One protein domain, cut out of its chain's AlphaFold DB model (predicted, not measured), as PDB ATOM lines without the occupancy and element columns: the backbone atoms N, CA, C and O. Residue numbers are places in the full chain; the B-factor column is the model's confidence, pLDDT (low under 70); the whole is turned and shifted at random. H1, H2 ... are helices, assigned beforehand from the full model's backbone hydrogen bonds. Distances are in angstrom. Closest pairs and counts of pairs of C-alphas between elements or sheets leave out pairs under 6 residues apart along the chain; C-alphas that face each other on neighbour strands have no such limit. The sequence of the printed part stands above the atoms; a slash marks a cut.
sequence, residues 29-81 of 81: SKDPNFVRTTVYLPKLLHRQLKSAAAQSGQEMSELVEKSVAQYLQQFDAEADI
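This is residues 29 to 81 of the 81 residues of the protein "Helix-turn-helix protein, CopG" of Oscillatoria nigro-viridis PCC 7112 (UniProt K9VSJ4). Two helices make a T: the long helix H2 runs out nearly at right angles from the second half of H1, with its first residues 60 to 63 packed on residues 49 to 53 of H1. Residues 29 to 40 stick out as a free arm before H1, and residues 65 to 81 stick out at the other end. The printed part has 53 residues, with two named helices in the order H1, H2 and no named strand: all helix. It is loose, with a radius of gyration of the C-alphas of 13.6 A, and spans 38 by 30 by 22 A.

H2, residues 60 to 79, is 28.8 A long and ends at C-alpha 79 (489.085, 513.760, 384.670). H1, residues 43 to 56, is 20.1 A long and begins at C-alpha 43 (475.331, 539.051, 370.959).

H2 and H1 touch; their closest C-alphas, of Met 60 and Ala 53, are 5.5 A apart. Their lines are about perpendicular, at 75 degrees. In H1 and H2 every O i to N i+4 pair is within hydrogen-bond range.

The C-alphas farthest apart, of Lys 30 and Ile 81, are 39.2 A apart. The printed part has no cut, and the link from H1 to H2 is tight. Residues 29, 80 and 81 have pLDDT under 70.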
ATOM      1  N   SER A  29     466.565 517.944 361.361       68.06
ATOM      2  CA  SER A  29     465.337 517.846 362.163       68.06
ATOM      3  C   SER A  29     464.560 516.519 362.074       68.06
ATOM      4  O   SER A  29     463.654 516.308 362.873       68.06
ATOM      5  N   LYS A  30     464.840 515.671 361.083       75.44
ATOM      6  CA  LYS A  30     464.176 514.385 360.807       75.44
ATOM      7  C   LYS A  30     465.080 513.184 361.076       75.44
ATOM      8  O   LYS A  30     464.614 512.054 360.970       75.44
ATOM      9  N   ASP A  31     466.353 513.422 361.366       81.00
ATOM     10  CA  ASP A  31     467.297 512.374 361.721       81.00
ATOM     11  C   ASP A  31     467.136 512.039 363.218       81.00
ATOM     12  O   ASP A  31     467.215 512.950 364.047       81.00
ATOM     13  N   PRO A  32     466.882 510.766 363.582       84.19
ATOM     14  CA  PRO A  32     466.704 510.358 364.975       84.19
ATOM     15  C   PRO A  32     467.961 510.537 365.840       84.19
ATOM     16  O   PRO A  32     467.847 510.519 367.063       84.19
ATOM     17  N   ASN A  33     469.140 510.726 365.240       87.19
ATOM     18  CA  ASN A  33     470.394 510.931 365.966       87.19
ATOM     19  C   ASN A  33     470.603 512.382 366.427       87.19
ATOM     20  O   ASN A  33     471.559 512.662 367.149       87.19
ATOM     21  N   PHE A  34     469.733 513.315 366.025       85.00
ATOM     22  CA  PHE A  34     469.858 514.727 366.377       85.00
ATOM     23  C   PHE A  34     468.759 515.165 367.344       85.00
ATOM     24  O   PHE A  34     467.567 514.970 367.113       85.00
ATOM     25  N   VAL A  35     469.165 515.858 368.408       90.00
ATOM     26  CA  VAL A  35     468.253 516.528 369.342       90.00
ATOM     27  C   VAL A  35     468.337 518.036 369.128       90.00
ATOM     28  O   VAL A  35     469.418 518.622 369.089       90.00
ATOM     29  N   ARG A  36     467.179 518.693 368.991       90.69
ATOM     30  CA  ARG A  36     467.119 520.153 368.866       90.69
ATOM     31  C   ARG A  36     467.310 520.808 370.231       90.69
ATOM     32  O   ARG A  36     466.441 520.708 371.090       90.69
ATOM     33  N   THR A  37     468.364 521.607 370.352       91.31
ATOM     34  CA  THR A  37     468.649 522.406 371.550       91.31
ATOM     35  C   THR A  37     468.659 523.892 371.207       91.31
ATOM     36  O   THR A  37     469.170 524.300 370.166       91.31
ATOM     37  N   THR A  38     468.068 524.717 372.072       94.62
ATOM     38  CA  THR A  38     468.108 526.183 371.961       94.62
ATOM     39  C   THR A  38     468.947 526.729 373.106       94.62
ATOM     40  O   THR A  38     468.649 526.449 374.262       94.62
ATOM     41  N   VAL A  39     469.988 527.497 372.787       93.88
ATOM     42  CA  VAL A  39     470.911 528.085 373.767       93.88
ATOM     43  C   VAL A  39     470.938 529.601 373.630       93.88
ATOM     44  O   VAL A  39     470.830 530.142 372.528       93.88
ATOM     45  N   TYR A  40     471.099 530.295 374.753       96.25
ATOM     46  CA  TYR A  40     471.317 531.736 374.752       96.25
ATOM     47  C   TYR A  40     472.809 532.028 374.630       96.25
ATOM     48  O   TYR A  40     473.606 531.567 375.441       96.25
ATOM     49  N   LEU A  41     473.179 532.822 373.625       95.25
ATOM     50  CA  LEU A  41     474.552 533.270 373.407       95.25
ATOM     51  C   LEU A  41     474.632 534.796 373.531       95.25
ATOM     52  O   LEU A  41     473.730 535.497 373.056       95.25
ATOM     53  N   PRO A  42     475.723 535.347 374.091       98.06
ATOM     54  CA  PRO A  42     475.988 536.777 374.017       98.06
ATOM     55  C   PRO A  42     475.982 537.270 372.564       98.06
ATOM     56  O   PRO A  42     476.492 536.599 371.665       98.06
ATOM     57  N   LYS A  43     475.459 538.482 372.320       97.25
ATOM     58  CA  LYS A  43     475.331 539.051 370.959       97.25
ATOM     59  C   LYS A  43     476.652 539.055 370.183       97.25
ATOM     60  O   LYS A  43     476.660 538.788 368.982       97.25
ATOM     61  N   LEU A  44     477.755 539.365 370.865       97.75
ATOM     62  CA  LEU A  44     479.091 539.385 370.266       97.75
ATOM     63  C   LEU A  44     479.519 537.991 369.800       97.75
ATOM     64  O   LEU A  44     479.985 537.853 368.671       97.75
ATOM     65  N   LEU A  45     479.278 536.972 370.626       97.00
ATOM     66  CA  LEU A  45     479.618 535.584 370.328       97.00
ATOM     67  C   LEU A  45     478.775 535.059 369.163       97.00
ATOM     68  O   LEU A  45     479.317 534.514 368.208       97.00
ATOM     69  N   HIS A  46     477.466 535.324 369.159       96.94
ATOM     70  CA  HIS A  46     476.608 534.975 368.024       96.94
ATOM     71  C   HIS A  46     477.091 535.618 366.707       96.94
ATOM     72  O   HIS A  46     477.100 534.970 365.659       96.94
ATOM     73  N   ARG A  47     477.546 536.882 366.742       97.44
ATOM     74  CA  ARG A  47     478.110 537.556 365.559       97.44
ATOM     75  C   ARG A  47     479.404 536.893 365.083       97.44
ATOM     76  O   ARG A  47     479.582 536.732 363.877       97.44
ATOM     77  N   GLN A  48     480.290 536.522 366.005       96.94
ATOM     78  CA  GLN A  48     481.531 535.814 365.684       96.94
ATOM     79  C   GLN A  48     481.242 534.440 365.075       96.94
ATOM     80  O   GLN A  48     481.791 534.130 364.021       96.94
ATOM     81  N   LEU A  49     480.314 533.676 365.659       96.50
ATOM     82  CA  LEU A  49     479.882 532.378 365.135       96.50
ATOM     83  C   LEU A  49     479.331 532.503 363.709       96.50
ATOM     84  O   LEU A  49     479.714 531.741 362.824       96.50
ATOM     85  N   LYS A  50     478.492 533.514 363.455       96.56
ATOM     86  CA  LYS A  50     477.960 533.787 362.113       96.56
ATOM     87  C   LYS A  50     479.067 534.131 361.110       96.56
ATOM     88  O   LYS A  50     479.017 533.679 359.969       96.56
ATOM     89  N   SER A  51     480.057 534.921 361.524       97.38
ATOM     90  CA  SER A  51     481.211 535.258 360.682       97.38
ATOM     91  C   SER A  51     482.059 534.025 360.367       97.38
ATOM     92  O   SER A  51     482.443 533.831 359.218       97.38
ATOM     93  N   ALA A  52     482.316 533.177 361.366       96.44
ATOM     94  CA  ALA A  52     483.079 531.942 361.204       96.44
ATOM     95  C   ALA A  52     482.372 530.953 360.263       96.44
ATOM     96  O   ALA A  52     483.010 530.372 359.388       96.44
ATOM     97  N   ALA A  53     481.047 530.818 360.378       96.12
ATOM     98  CA  ALA A  53     480.235 530.016 359.461       96.12
ATOM     99  C   ALA A  53     480.343 530.525 358.016       96.12
ATOM    100  O   ALA A  53     480.605 529.754 357.098       96.12
ATOM    101  N   ALA A  54     480.234 531.842 357.815       95.50
ATOM    102  CA  ALA A  54     480.359 532.443 356.489       95.50
ATOM    103  C   ALA A  54     481.754 532.245 355.866       95.50
ATOM    104  O   ALA A  54     481.854 532.016 354.667       95.50
ATOM    105  N   GLN A  55     482.820 532.321 356.670       96.00
ATOM    106  CA  GLN A  55     484.199 532.141 356.202       96.00
ATOM    107  C   GLN A  55     484.543 530.680 355.895       96.00
ATOM    108  O   GLN A  55     485.262 530.409 354.939       96.00
ATOM    109  N   SER A  56     484.044 529.745 356.705       92.69
ATOM    110  CA  SER A  56     484.320 528.309 356.559       92.69
ATOM    111  C   SER A  56     483.400 527.602 355.561       92.69
ATOM    112  O   SER A  56     483.684 526.470 355.178       92.69
ATOM    113  N   GLY A  57     482.291 528.233 355.161       92.94
ATOM    114  CA  GLY A  57     481.246 527.597 354.355       92.94
ATOM    115  C   GLY A  57     480.451 526.524 355.111       92.94
ATOM    116  O   GLY A  57     479.695 525.786 354.486       92.94
ATOM    117  N   GLN A  58     480.620 526.427 356.433       93.00
ATOM    118  CA  GLN A  58     479.933 525.456 357.287       93.00
ATOM    119  C   GLN A  58     478.661 526.047 357.895       93.00
ATOM    120  O   GLN A  58     478.507 527.263 358.044       93.00
ATOM    121  N   GLU A  59     477.743 525.176 358.306       93.88
ATOM    122  CA  GLU A  59     476.581 525.604 359.078       93.88
ATOM    123  C   GLU A  59     476.983 525.967 360.515       93.88
ATOM    124  O   GLU A  59     477.812 525.307 361.138       93.88
ATOM    125  N   MET A  60     476.328 526.974 361.105       94.38
ATOM    126  CA  MET A  60     476.553 527.330 362.516       94.38
ATOM    127  C   MET A  60     476.290 526.151 363.467       94.38
ATOM    128  O   MET A  60     476.950 526.046 364.495       94.38
ATOM    129  N   SER A  61     475.340 525.272 363.129       92.88
ATOM    130  CA  SER A  61     475.035 524.063 363.906       92.88
ATOM    131  C   SER A  61     476.222 523.099 363.951       92.88
ATOM    132  O   SER A  61     476.528 522.574 365.014       92.88
ATOM    133  N   GLU A  62     476.927 522.933 362.832       93.56
ATOM    134  CA  GLU A  62     478.108 522.073 362.716       93.56
ATOM    135  C   GLU A  62     479.307 522.654 363.477       93.56
ATOM    136  O   GLU A  62     480.045 521.925 364.139       93.56
ATOM    137  N   LEU A  63     479.485 523.979 363.441       95.12
ATOM    138  CA  LEU A  63     480.514 524.644 364.244       95.12
ATOM    139  C   LEU A  63     480.273 524.448 365.743       95.12
ATOM    140  O   LEU A  63     481.204 524.119 366.472       95.12
ATOM    141  N   VAL A  64     479.025 524.615 366.196       95.19
ATOM    142  CA  VAL A  64     478.656 524.389 367.601       95.19
ATOM    143  C   VAL A  64     478.870 522.928 367.990       95.19
ATOM    144  O   VAL A  64     479.447 522.678 369.042       95.19
ATOM    145  N   GLU A  65     478.468 521.977 367.146       94.25
ATOM    146  CA  GLU A  65     478.684 520.543 367.370       94.25
ATOM    147  C   GLU A  65     480.169 520.220 367.587       94.25
ATOM    148  O   GLU A  65     480.522 519.633 368.610       94.25
ATOM    149  N   LYS A  66     481.050 520.686 366.690       94.56
ATOM    150  CA  LYS A  66     482.506 520.487 366.808       94.56
ATOM    151  C   LYS A  66     483.073 521.113 368.078       94.56
ATOM    152  O   LYS A  66     483.856 520.474 368.775       94.56
ATOM    153  N   SER A  67     482.680 522.350 368.389       94.25
ATOM    154  CA  SER A  67     483.151 523.038 369.596       94.25
ATOM    155  C   SER A  67     482.706 522.333 370.879       94.25
ATOM    156  O   SER A  67     483.503 522.207 371.804       94.25
ATOM    157  N   VAL A  68     481.463 521.848 370.936       94.69
ATOM    158  CA  VAL A  68     480.946 521.099 372.093       94.69
ATOM    159  C   VAL A  68     481.650 519.748 372.220       94.69
ATOM    160  O   VAL A  68     482.084 519.405 373.316       94.69
ATOM    161  N   ALA A  69     481.820 519.011 371.119       94.88
ATOM    162  CA  ALA A  69     482.527 517.731 371.127       94.88
ATOM    163  C   ALA A  69     483.977 517.885 371.610       94.88
ATOM    164  O   ALA A  69     484.418 517.131 372.472       94.88
ATOM    165  N   GLN A  70     484.693 518.898 371.110       95.69
ATOM    166  CA  GLN A  70     486.059 519.192 371.540       95.69
ATOM    167  C   GLN A  70     486.125 519.545 373.031       95.69
ATOM    168  O   GLN A  70     487.013 519.064 373.729       95.69
ATOM    169  N   TYR A  71     485.193 520.364 373.521       95.00
ATOM    170  CA  TYR A  71     485.146 520.741 374.933       95.00
ATOM    171  C   TYR A  71     484.933 519.526 375.847       95.00
ATOM    172  O   TYR A  71     485.635 519.384 376.843       95.00
ATOM    173  N   LEU A  72     484.010 518.628 375.490       94.56
ATOM    174  CA  LEU A  72     483.751 517.412 376.266       94.56
ATOM    175  C   LEU A  72     484.946 516.451 376.244       94.56
ATOM    176  O   LEU A  72     485.331 515.950 377.290       94.56
ATOM    177  N   GLN A  73     485.596 516.271 375.089       94.38
ATOM    178  CA  GLN A  73     486.811 515.452 374.989       94.38
ATOM    179  C   GLN A  73     487.950 515.973 375.872       94.38
ATOM    180  O   GLN A  73     488.678 515.184 376.467       94.38
ATOM    181  N   GLN A  74     488.122 517.297 375.942       93.69
ATOM    182  CA  GLN A  74     489.113 517.916 376.825       93.69
ATOM    183  C   GLN A  74     488.759 517.700 378.296       93.69
ATOM    184  O   GLN A  74     489.639 517.391 379.090       93.69
ATOM    185  N   PHE A  75     487.477 517.823 378.640       90.12
ATOM    186  CA  PHE A  75     487.001 517.631 380.005       90.12
ATOM    187  C   PHE A  75     487.177 516.185 380.491       90.12
ATOM    188  O   PHE A  75     487.654 515.972 381.602       90.12
ATOM    189  N   ASP A  76     486.854 515.200 379.652       87.25
ATOM    190  CA  ASP A  76     487.034 513.783 379.986       87.25
ATOM    191  C   ASP A  76     488.525 513.440 380.163       87.25
ATOM    192  O   ASP A  76     488.900 512.749 381.107       87.25
ATOM    193  N   ALA A  77     489.401 513.998 379.317       80.38
ATOM    194  CA  ALA A  77     490.846 513.790 379.417       80.38
ATOM    195  C   ALA A  77     491.475 514.391 380.691       80.38
ATOM    196  O   ALA A  77     492.491 513.886 381.163       80.38
ATOM    197  N   GLU A  78     490.899 515.465 381.238       73.75
ATOM    198  CA  GLU A  78     491.328 516.057 382.514       73.75
ATOM    199  C   GLU A  78     490.795 515.290 383.735       73.75
ATOM    200  O   GLU A  78     491.380 515.394 384.810       73.75
ATOM    201  N   ALA A  79     489.709 514.524 383.587       71.06
ATOM    202  CA  ALA A  79     489.085 513.760 384.670       71.06
ATOM    203  C   ALA A  79     489.718 512.373 384.906       71.06
ATOM    204  O   ALA A  79     489.553 511.811 385.989       71.06
ATOM    205  N   ASP A  80     490.441 511.835 383.920       60.75
ATOM    206  CA  ASP A  80     491.146 510.544 383.987       60.75
ATOM    207  C   ASP A  80     492.579 510.642 384.579       60.75
ATOM    208  O   ASP A  80     493.358 509.686 384.495       60.75
ATOM    209  N   ILE A  81     492.939 511.786 385.182       52.72
ATOM    210  CA  ILE A  81     494.222 512.056 385.868       52.72
ATOM    211  C   ILE A  81     493.975 512.272 387.363       52.72
ATOM    212  O   ILE A  81     494.742 511.692 388.170       52.72
TER     213      ILE A  81